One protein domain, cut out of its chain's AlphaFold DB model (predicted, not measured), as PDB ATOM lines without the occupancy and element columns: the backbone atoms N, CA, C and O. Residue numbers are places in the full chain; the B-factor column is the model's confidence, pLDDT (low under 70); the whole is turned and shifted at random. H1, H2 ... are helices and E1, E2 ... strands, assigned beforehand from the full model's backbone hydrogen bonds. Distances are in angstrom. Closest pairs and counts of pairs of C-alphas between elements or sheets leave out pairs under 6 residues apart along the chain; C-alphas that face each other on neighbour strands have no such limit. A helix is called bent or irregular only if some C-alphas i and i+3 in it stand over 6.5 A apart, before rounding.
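This is residues 754 to 821 of the 822 residues of the protein "DDE_Tnp_1_7 domain-containing protein" of Salpingoeca rosetta (strain ATCC 50818 / BSB-021) (UniProt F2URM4). Little regular structure: an elongated body, mostly loops, with helix H2 towards one end, the loop of residues 764 to 769 at the other, and short E1 and H1 between. The 68 printed residues hold, in order, E1, H1 and H2; named elements cover 26, mostly helix. It is compact, radius of gyration of the C-alphas 12.4 A, spanning 41 by 25 by 16 A.

Residues 754 to 755 pair antiparallel with 784 to 785 of E1, residues 784 to 786, which pairs with no named strand. E1 and H1, residues 787 to 791, meet only through their tight link. H1 and H2, residues 802 to 819, are near each other, closest C-alphas 8.3 A. In H1 every O i to N i+4 pair is within hydrogen-bond range; in H2, 11 of 14.

E1 starts at C-alpha 784 (28.501, 41.309, -21.375). H2 is 24.2 A long, irregular, C-alphas 803 and 806 being 9.0 A apart, and ends at C-alpha 819 (8.818, 50.929, -20.787).

The printed part has no cut. Residues 764 to 769, 801 to 806 and 815 to 821 have pLDDT under 70.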
ATOM      1  N   VAL A 754      25.035  40.250 -24.990       79.69
ATOM      2  CA  VAL A 754      26.049  40.203 -26.053       79.69
ATOM      3  C   VAL A 754      27.416  40.595 -25.460       79.69
ATOM      4  O   VAL A 754      27.447  41.401 -24.524       79.69
ATOM      5  N   PRO A 755      28.555  40.038 -25.925       83.88
ATOM      6  CA  PRO A 755      29.878  40.418 -25.423       83.88
ATOM      7  C   PRO A 755      30.176  41.904 -25.620       83.88
ATOM      8  O   PRO A 755      29.933  42.449 -26.689       83.88
ATOM      9  N   LEU A 756      30.771  42.555 -24.616       84.06
ATOM     10  CA  LEU A 756      31.200  43.959 -24.689       84.06
ATOM     11  C   LEU A 756      32.131  44.217 -25.876       84.06
ATOM     12  O   LEU A 756      32.061  45.283 -26.470       84.06
ATOM     13  N   GLN A 757      32.936  43.225 -26.267       81.75
ATOM     14  CA  GLN A 757      33.783  43.265 -27.461       81.75
ATOM     15  C   GLN A 757      33.006  43.602 -28.747       81.75
ATOM     16  O   GLN A 757      33.575  44.178 -29.668       81.75
ATOM     17  N   GLU A 758      31.698  43.343 -28.795       82.38
ATOM     18  CA  GLU A 758      30.854  43.639 -29.951       82.38
ATOM     19  C   GLU A 758      30.426  45.116 -30.027       82.38
ATOM     20  O   GLU A 758      29.703  45.491 -30.946       82.38
ATOM     21  N   LEU A 759      30.884  45.986 -29.121       81.44
ATOM     22  CA  LEU A 759      30.683  47.436 -29.209       81.44
ATOM     23  C   LEU A 759      31.734  48.096 -30.130       81.44
ATOM     24  O   LEU A 759      32.903  47.700 -30.109       81.44
ATOM     25  N   PRO A 760      31.384  49.136 -30.919       77.06
ATOM     26  CA  PRO A 760      32.318  49.785 -31.856       77.06
ATOM     27  C   PRO A 760      33.580  50.386 -31.211       77.06
ATOM     28  O   PRO A 760      34.611  50.541 -31.860       77.06
ATOM     29  N   GLU A 761      33.515  50.721 -29.922       78.44
ATOM     30  CA  GLU A 761      34.638  51.251 -29.144       78.44
ATOM     31  C   GLU A 761      35.776  50.238 -28.921       78.44
ATOM     32  O   GLU A 761      36.931  50.650 -28.866       78.44
ATOM     33  N   TYR A 762      35.476  48.934 -28.873       79.06
ATOM     34  CA  TYR A 762      36.462  47.866 -28.640       79.06
ATOM     35  C   TYR A 762      36.856  47.097 -29.914       79.06
ATOM     36  O   TYR A 762      37.587  46.116 -29.841       79.06
ATOM     37  N   GLN A 763      36.387  47.546 -31.082       70.94
ATOM     38  CA  GLN A 763      36.708  46.972 -32.398       70.94
ATOM     39  C   GLN A 763      37.740  47.810 -33.178       70.94
ATOM     40  O   GLN A 763      38.024  47.533 -34.341       70.94
ATOM     41  N   ARG A 764      38.309  48.846 -32.548       69.56
ATOM     42  CA  ARG A 764      39.449  49.605 -33.081       69.56
ATOM     43  C   ARG A 764      40.768  48.909 -32.729       69.56
ATOM     44  O   ARG A 764      40.893  48.306 -31.664       69.56
ATOM     45  N   SER A 765      41.750  49.005 -33.623       53.38
ATOM     46  CA  SER A 765      43.096  48.458 -33.425       53.38
ATOM     47  C   SER A 765      43.722  48.981 -32.125       53.38
ATOM     48  O   SER A 765      43.687  50.176 -31.844       53.38
ATOM     49  N   GLY A 766      44.264  48.071 -31.309       60.97
ATOM     50  CA  GLY A 766      44.820  48.379 -29.984       60.97
ATOM     51  C   GLY A 766      43.844  48.248 -28.803       60.97
ATOM     52  O   GLY A 766      44.263  48.404 -27.659       60.97
ATOM     53  N   ALA A 767      42.564  47.929 -29.029       60.25
ATOM     54  CA  ALA A 767      41.623  47.659 -27.940       60.25
ATOM     55  C   ALA A 767      41.961  46.371 -27.154       60.25
ATOM     56  O   ALA A 767      42.464  45.386 -27.699       60.25
ATOM     57  N   ALA A 768      41.643  46.357 -25.855       60.78
ATOM     58  CA  ALA A 768      41.898  45.210 -24.985       60.78
ATOM     59  C   ALA A 768      41.072  43.976 -25.399       60.78
ATOM     60  O   ALA A 768      39.848  44.046 -25.480       60.78
ATOM     61  N   LYS A 769      41.739  42.823 -25.559       60.09
ATOM     62  CA  LYS A 769      41.171  41.556 -26.075       60.09
ATOM     63  C   LYS A 769      39.922  41.041 -25.337       60.09
ATOM     64  O   LYS A 769      39.158  40.282 -25.917       60.09
ATOM     65  N   TYR A 770      39.710  41.447 -24.082       71.25
ATOM     66  CA  TYR A 770      38.536  41.092 -23.272       71.25
ATOM     67  C   TYR A 770      38.043  42.316 -22.474       71.25
ATOM     68  O   TYR A 770      38.397  42.459 -21.298       71.25
ATOM     69  N   PRO A 771      37.267  43.229 -23.088       79.50
ATOM     70  CA  PRO A 771      36.887  44.492 -22.463       79.50
ATOM     71  C   PRO A 771      35.876  44.279 -21.333       79.50
ATOM     72  O   PRO A 771      34.836  43.647 -21.520       79.50
ATOM     73  N   ARG A 772      36.178  44.820 -20.147       84.38
ATOM     74  CA  ARG A 772      35.351  44.689 -18.939       84.38
ATOM     75  C   ARG A 772      34.765  46.035 -18.534       84.38
ATOM     76  O   ARG A 772      35.481  47.031 -18.492       84.38
ATOM     77  N   ARG A 773      33.486  46.047 -18.158       88.06
ATOM     78  CA  ARG A 773      32.805  47.189 -17.521       88.06
ATOM     79  C   ARG A 773      32.148  46.732 -16.218       88.06
ATOM     80  O   ARG A 773      31.867  45.547 -16.058       88.06
ATOM     81  N   HIS A 774      31.891  47.645 -15.285       87.94
ATOM     82  CA  HIS A 774      31.123  47.318 -14.079       87.94
ATOM     83  C   HIS A 774      29.648  47.070 -14.433       87.94
ATOM     84  O   HIS A 774      29.038  47.851 -15.156       87.94
ATOM     85  N   CYS A 775      29.092  45.972 -13.926       86.88
ATOM     86  CA  CYS A 775      27.695  45.584 -14.082       86.88
ATOM     87  C   CYS A 775      26.773  46.626 -13.434       86.88
ATOM     88  O   CYS A 775      26.964  46.959 -12.264       86.88
ATOM     89  N   SER A 776      25.752  47.099 -14.152       86.12
ATOM     90  CA  SER A 776      24.785  48.082 -13.644       86.12
ATOM     91  C   SER A 776      24.095  47.630 -12.358       86.12
ATOM     92  O   SER A 776      23.820  48.463 -11.497       86.12
ATOM     93  N   GLU A 777      23.913  46.321 -12.185       83.31
ATOM     94  CA  GLU A 777      23.279  45.710 -11.018       83.31
ATOM     95  C   GLU A 777      24.265  45.549  -9.851       83.31
ATOM     96  O   GLU A 777      24.336  46.375  -8.944       83.31
ATOM     97  N   CYS A 778      25.082  44.493  -9.883       79.75
ATOM     98  CA  CYS A 778      25.930  44.080  -8.763       79.75
ATOM     99  C   CYS A 778      27.292  44.792  -8.694       79.75
ATOM    100  O   CYS A 778      28.133  44.409  -7.882       79.75
ATOM    101  N   LYS A 779      27.544  45.768  -9.578       85.25
ATOM    102  CA  LYS A 779      28.788  46.555  -9.721       85.25
ATOM    103  C   LYS A 779      30.081  45.749  -9.955       85.25
ATOM    104  O   LYS A 779      31.142  46.341 -10.104       85.25
ATOM    105  N   ARG A 780      30.019  44.417 -10.072       78.94
ATOM    106  CA  ARG A 780      31.154  43.543 -10.443       78.94
ATOM    107  C   ARG A 780      31.521  43.710 -11.917       78.94
ATOM    108  O   ARG A 780      30.656  44.007 -12.734       78.94
ATOM    109  N   LEU A 781      32.780  43.464 -12.281       79.94
ATOM    110  CA  LEU A 781      33.202  43.465 -13.686       79.94
ATOM    111  C   LEU A 781      32.477  42.368 -14.490       79.94
ATOM    112  O   LEU A 781      32.517  41.193 -14.127       79.94
ATOM    113  N   THR A 782      31.859  42.757 -15.604       83.31
ATOM    114  CA  THR A 782      31.232  41.875 -16.598       83.31
ATOM    115  C   THR A 782      31.907  42.028 -17.964       83.31
ATOM    116  O   THR A 782      32.521  43.055 -18.252       83.31
ATOM    117  N   LEU A 783      31.782  40.990 -18.794       83.81
ATOM    118  CA  LEU A 783      32.185  40.948 -20.207       83.81
ATOM    119  C   LEU A 783      30.979  41.094 -21.157       83.81
ATOM    120  O   LEU A 783      31.141  40.930 -22.361       83.81
ATOM    121  N   LEU A 784      29.772  41.348 -20.638       85.19
ATOM    122  CA  LEU A 784      28.501  41.309 -21.375       85.19
ATOM    123  C   LEU A 784      27.687  42.603 -21.185       85.19
ATOM    124  O   LEU A 784      27.749  43.230 -20.125       85.19
ATOM    125  N   PHE A 785      26.883  42.970 -22.185       88.56
ATOM    126  CA  PHE A 785      25.916  44.074 -22.135       88.56
ATOM    127  C   PHE A 785      24.552  43.681 -22.716       88.56
ATOM    128  O   PHE A 785      24.448  42.716 -23.473       88.56
ATOM    129  N   CYS A 786      23.508  44.433 -22.362       87.56
ATOM    130  CA  CYS A 786      22.163  44.245 -22.898       87.56
ATOM    131  C   CYS A 786      22.006  44.862 -24.295       87.56
ATOM    132  O   CYS A 786      22.100  46.079 -24.470       87.56
ATOM    133  N   LEU A 787      21.704  44.019 -25.285       83.69
ATOM    134  CA  LEU A 787      21.499  44.427 -26.672       83.69
ATOM    135  C   LEU A 787      20.235  45.276 -26.862       83.69
ATOM    136  O   LEU A 787      20.240  46.195 -27.676       83.69
ATOM    137  N   TYR A 788      19.171  44.994 -26.099       83.56
ATOM    138  CA  TYR A 788      17.900  45.720 -26.186       83.56
ATOM    139  C   TYR A 788      18.084  47.184 -25.796       83.56
ATOM    140  O   TYR A 788      17.905  48.071 -26.624       83.56
ATOM    141  N   CYS A 789      18.580  47.441 -24.587       83.94
ATOM    142  CA  CYS A 789      18.818  48.797 -24.097       83.94
ATOM    143  C   CYS A 789      19.851  49.552 -24.954       83.94
ATOM    144  O   CYS A 789      19.747  50.768 -25.099       83.94
ATOM    145  N   HIS A 790      20.796  48.852 -25.595       84.88
ATOM    146  CA  HIS A 790      21.722  49.475 -26.543       84.88
ATOM    147  C   HIS A 790      21.047  49.906 -27.856       84.88
ATOM    148  O   HIS A 790      21.319  51.002 -28.338       84.88
ATOM    149  N   VAL A 791      20.164  49.080 -28.429       75.81
ATOM    150  CA  VAL A 791      19.536  49.333 -29.744       75.81
ATOM    151  C   VAL A 791      18.244  50.157 -29.650       75.81
ATOM    152  O   VAL A 791      17.903  50.864 -30.602       75.81
ATOM    153  N   VAL A 792      17.535  50.077 -28.521       74.69
ATOM    154  CA  VAL A 792      16.250  50.750 -28.268       74.69
ATOM    155  C   VAL A 792      16.443  51.985 -27.385       74.69
ATOM    156  O   VAL A 792      16.023  53.070 -27.773       74.69
ATOM    157  N   HIS A 793      17.146  51.866 -26.249       78.00
ATOM    158  CA  HIS A 793      17.334  52.977 -25.291       78.00
ATOM    159  C   HIS A 793      18.618  53.788 -25.544       78.00
ATOM    160  O   HIS A 793      18.907  54.717 -24.794       78.00
ATOM    161  N   ALA A 794      19.413  53.427 -26.563       80.50
ATOM    162  CA  ALA A 794      20.757  53.956 -26.844       80.50
ATOM    163  C   ALA A 794      21.774  53.824 -25.678       80.50
ATOM    164  O   ALA A 794      22.861  54.403 -25.719       80.50
ATOM    165  N   LYS A 795      21.461  53.026 -24.647       84.12
ATOM    166  CA  LYS A 795      22.259  52.839 -23.426       84.12
ATOM    167  C   LYS A 795      23.093  51.560 -23.518       84.12
ATOM    168  O   LYS A 795      22.551  50.458 -23.556       84.12
ATOM    169  N   VAL A 796      24.421  51.667 -23.452       87.69
ATOM    170  CA  VAL A 796      25.267  50.495 -23.156       87.69
ATOM    171  C   VAL A 796      25.097  50.149 -21.677       87.69
ATOM    172  O   VAL A 796      25.731  50.770 -20.826       87.69
ATOM    173  N   VAL A 797      24.247  49.166 -21.373       89.25
ATOM    174  CA  VAL A 797      24.025  48.658 -20.008       89.25
ATOM    175  C   VAL A 797      24.836  47.368 -19.818       89.25
ATOM    176  O   VAL A 797      24.436  46.329 -20.350       89.25
ATOM    177  N   PRO A 798      25.983  47.380 -19.107       89.94
ATOM    178  CA  PRO A 798      26.750  46.170 -18.839       89.94
ATOM    179  C   PRO A 798      26.026  45.352 -17.771       89.94
ATOM    180  O   PRO A 798      25.706  45.874 -16.705       89.94
ATOM    181  N   VAL A 799      25.784  44.066 -18.017       85.00
ATOM    182  CA  VAL A 799      25.086  43.189 -17.062       85.00
ATOM    183  C   VAL A 799      25.784  41.833 -16.999       85.00
ATOM    184  O   VAL A 799      26.360  41.372 -17.982       85.00
ATOM    185  N   CYS A 800      25.802  41.186 -15.834       80.44
ATOM    186  CA  CYS A 800      26.331  39.828 -15.709       80.44
ATOM    187  C   CYS A 800      25.350  38.811 -16.313       80.44
ATOM    188  O   CYS A 800      24.191  38.756 -15.906       80.44
ATOM    189  N   GLY A 801      25.831  37.979 -17.239       64.12
ATOM    190  CA  GLY A 801      25.096  36.827 -17.771       64.12
ATOM    191  C   GLY A 801      25.434  35.518 -17.064       64.12
ATOM    192  O   GLY A 801      26.435  35.451 -16.351       64.12
ATOM    193  N   THR A 802      24.567  34.518 -17.277       53.25
ATOM    194  CA  THR A 802      24.639  33.080 -16.912       53.25
ATOM    195  C   THR A 802      25.109  32.721 -15.497       53.25
ATOM    196  O   THR A 802      24.334  32.177 -14.723       53.25
ATOM    197  N   ASN A 803      26.319  33.085 -15.085       41.09
ATOM    198  CA  ASN A 803      26.787  32.882 -13.710       41.09
ATOM    199  C   ASN A 803      26.029  33.753 -12.681       41.09
ATOM    200  O   ASN A 803      26.043  33.449 -11.489       41.09
ATOM    201  N   HIS A 804      25.355  34.828 -13.116       52.00
ATOM    202  CA  HIS A 804      24.503  35.683 -12.274       52.00
ATOM    203  C   HIS A 804      23.187  36.068 -12.980       52.00
ATOM    204  O   HIS A 804      22.923  37.250 -13.207       52.00
ATOM    205  N   HIS A 805      22.336  35.083 -13.299       57.72
ATOM    206  CA  HIS A 805      21.006  35.310 -13.901       57.72
ATOM    207  C   HIS A 805      20.159  36.374 -13.176       57.72
ATOM    208  O   HIS A 805      19.429  37.108 -13.831       57.72
ATOM    209  N   THR A 806      20.301  36.521 -11.854       67.62
ATOM    210  CA  THR A 806      19.615  37.557 -11.062       67.62
ATOM    211  C   THR A 806      19.913  38.983 -11.520       67.62
ATOM    212  O   THR A 806      19.035  39.829 -11.422       67.62
ATOM    213  N   CYS A 807      21.110  39.263 -12.045       74.25
ATOM    214  CA  CYS A 807      21.438  40.583 -12.590       74.25
ATOM    215  C   CYS A 807      20.721  40.813 -13.926       74.25
ATOM    216  O   CYS A 807      20.136  41.865 -14.144       74.25
ATOM    217  N   PHE A 808      20.733  39.818 -14.814       77.75
ATOM    218  CA  PHE A 808      20.029  39.913 -16.092       77.75
ATOM    219  C   PHE A 808      18.512  40.071 -15.911       77.75
ATOM    220  O   PHE A 808      17.913  40.918 -16.565       77.75
ATOM    221  N   ILE A 809      17.924  39.309 -14.985       72.94
ATOM    222  CA  ILE A 809      16.494  39.365 -14.667       72.94
ATOM    223  C   ILE A 809      16.141  40.699 -13.996       72.94
ATOM    224  O   ILE A 809      15.306  41.414 -14.525       72.94
ATOM    225  N   ALA A 810      16.836  41.120 -12.930       74.19
ATOM    226  CA  ALA A 810      16.540  42.395 -12.256       74.19
ATOM    227  C   ALA A 810      16.744  43.636 -13.150       74.19
ATOM    228  O   ALA A 810      16.108  44.666 -12.932       74.19
ATOM    229  N   HIS A 811      17.615  43.545 -14.158       82.56
ATOM    230  CA  HIS A 811      17.737  44.554 -15.206       82.56
ATOM    231  C   HIS A 811      16.535  44.542 -16.166       82.56
ATOM    232  O   HIS A 811      15.964  45.597 -16.425       82.56
ATOM    233  N   ALA A 812      16.159  43.371 -16.692       74.81
ATOM    234  CA  ALA A 812      15.065  43.242 -17.654       74.81
ATOM    235  C   ALA A 812      13.687  43.528 -17.027       74.81
ATOM    236  O   ALA A 812      12.852  44.146 -17.674       74.81
ATOM    237  N   ASP A 813      13.478  43.138 -15.767       72.25
ATOM    238  CA  ASP A 813      12.272  43.457 -14.999       72.25
ATOM    239  C   ASP A 813      12.164  44.980 -14.768       72.25
ATOM    240  O   ASP A 813      11.102  45.555 -14.979       72.25
ATOM    241  N   ARG A 814      13.268  45.666 -14.417       73.62
ATOM    242  CA  ARG A 814      13.260  47.127 -14.196       73.62
ATOM    243  C   ARG A 814      12.987  47.924 -15.467       73.62
ATOM    244  O   ARG A 814      12.193  48.851 -15.431       73.62
ATOM    245  N   GLU A 815      13.664  47.610 -16.571       69.81
ATOM    246  CA  GLU A 815      13.456  48.372 -17.813       69.81
ATOM    247  C   GLU A 815      12.057  48.088 -18.400       69.81
ATOM    248  O   GLU A 815      11.528  48.934 -19.105       69.81
ATOM    249  N   ALA A 816      11.422  46.956 -18.059       60.00
ATOM    250  CA  ALA A 816      10.019  46.696 -18.392       60.00
ATOM    251  C   ALA A 816       9.028  47.547 -17.573       60.00
ATOM    252  O   ALA A 816       8.004  47.952 -18.119       60.00
ATOM    253  N   ASP A 817       9.331  47.846 -16.304       51.78
ATOM    254  CA  ASP A 817       8.552  48.803 -15.499       51.78
ATOM    255  C   ASP A 817       8.727  50.261 -16.003       51.78
ATOM    256  O   ASP A 817       7.798  51.058 -15.879       51.78
ATOM    257  N   ASP A 818       9.882  50.610 -16.596       50.94
ATOM    258  CA  ASP A 818      10.127  51.918 -17.244       50.94
ATOM    259  C   ASP A 818       9.464  52.028 -18.644       50.94
ATOM    260  O   ASP A 818       9.003  53.109 -19.019       50.94
ATOM    261  N   ASP A 819       9.402  50.942 -19.427       49.59
ATOM    262  CA  ASP A 819       8.818  50.929 -20.787       49.59
ATOM    263  C   ASP A 819       7.280  51.061 -20.797       49.59
ATOM    264  O   ASP A 819       6.719  51.631 -21.734       49.59
ATOM    265  N   ASP A 820       6.583  50.583 -19.757       41.09
ATOM    266  CA  ASP A 820       5.119  50.717 -19.596       41.09
ATOM    267  C   ASP A 820       4.689  52.152 -19.168       41.09
ATOM    268  O   ASP A 820       3.502  52.405 -18.938       41.09
ATOM    269  N   ALA A 821       5.631  53.102 -19.054       33.94
ATOM    270  CA  ALA A 821       5.417  54.458 -18.526       33.94
ATOM    271  C   ALA A 821       5.463  55.606 -19.572       33.94
ATOM    272  O   ALA A 821       5.495  56.775 -19.168       33.94
TER     273      ALA A 821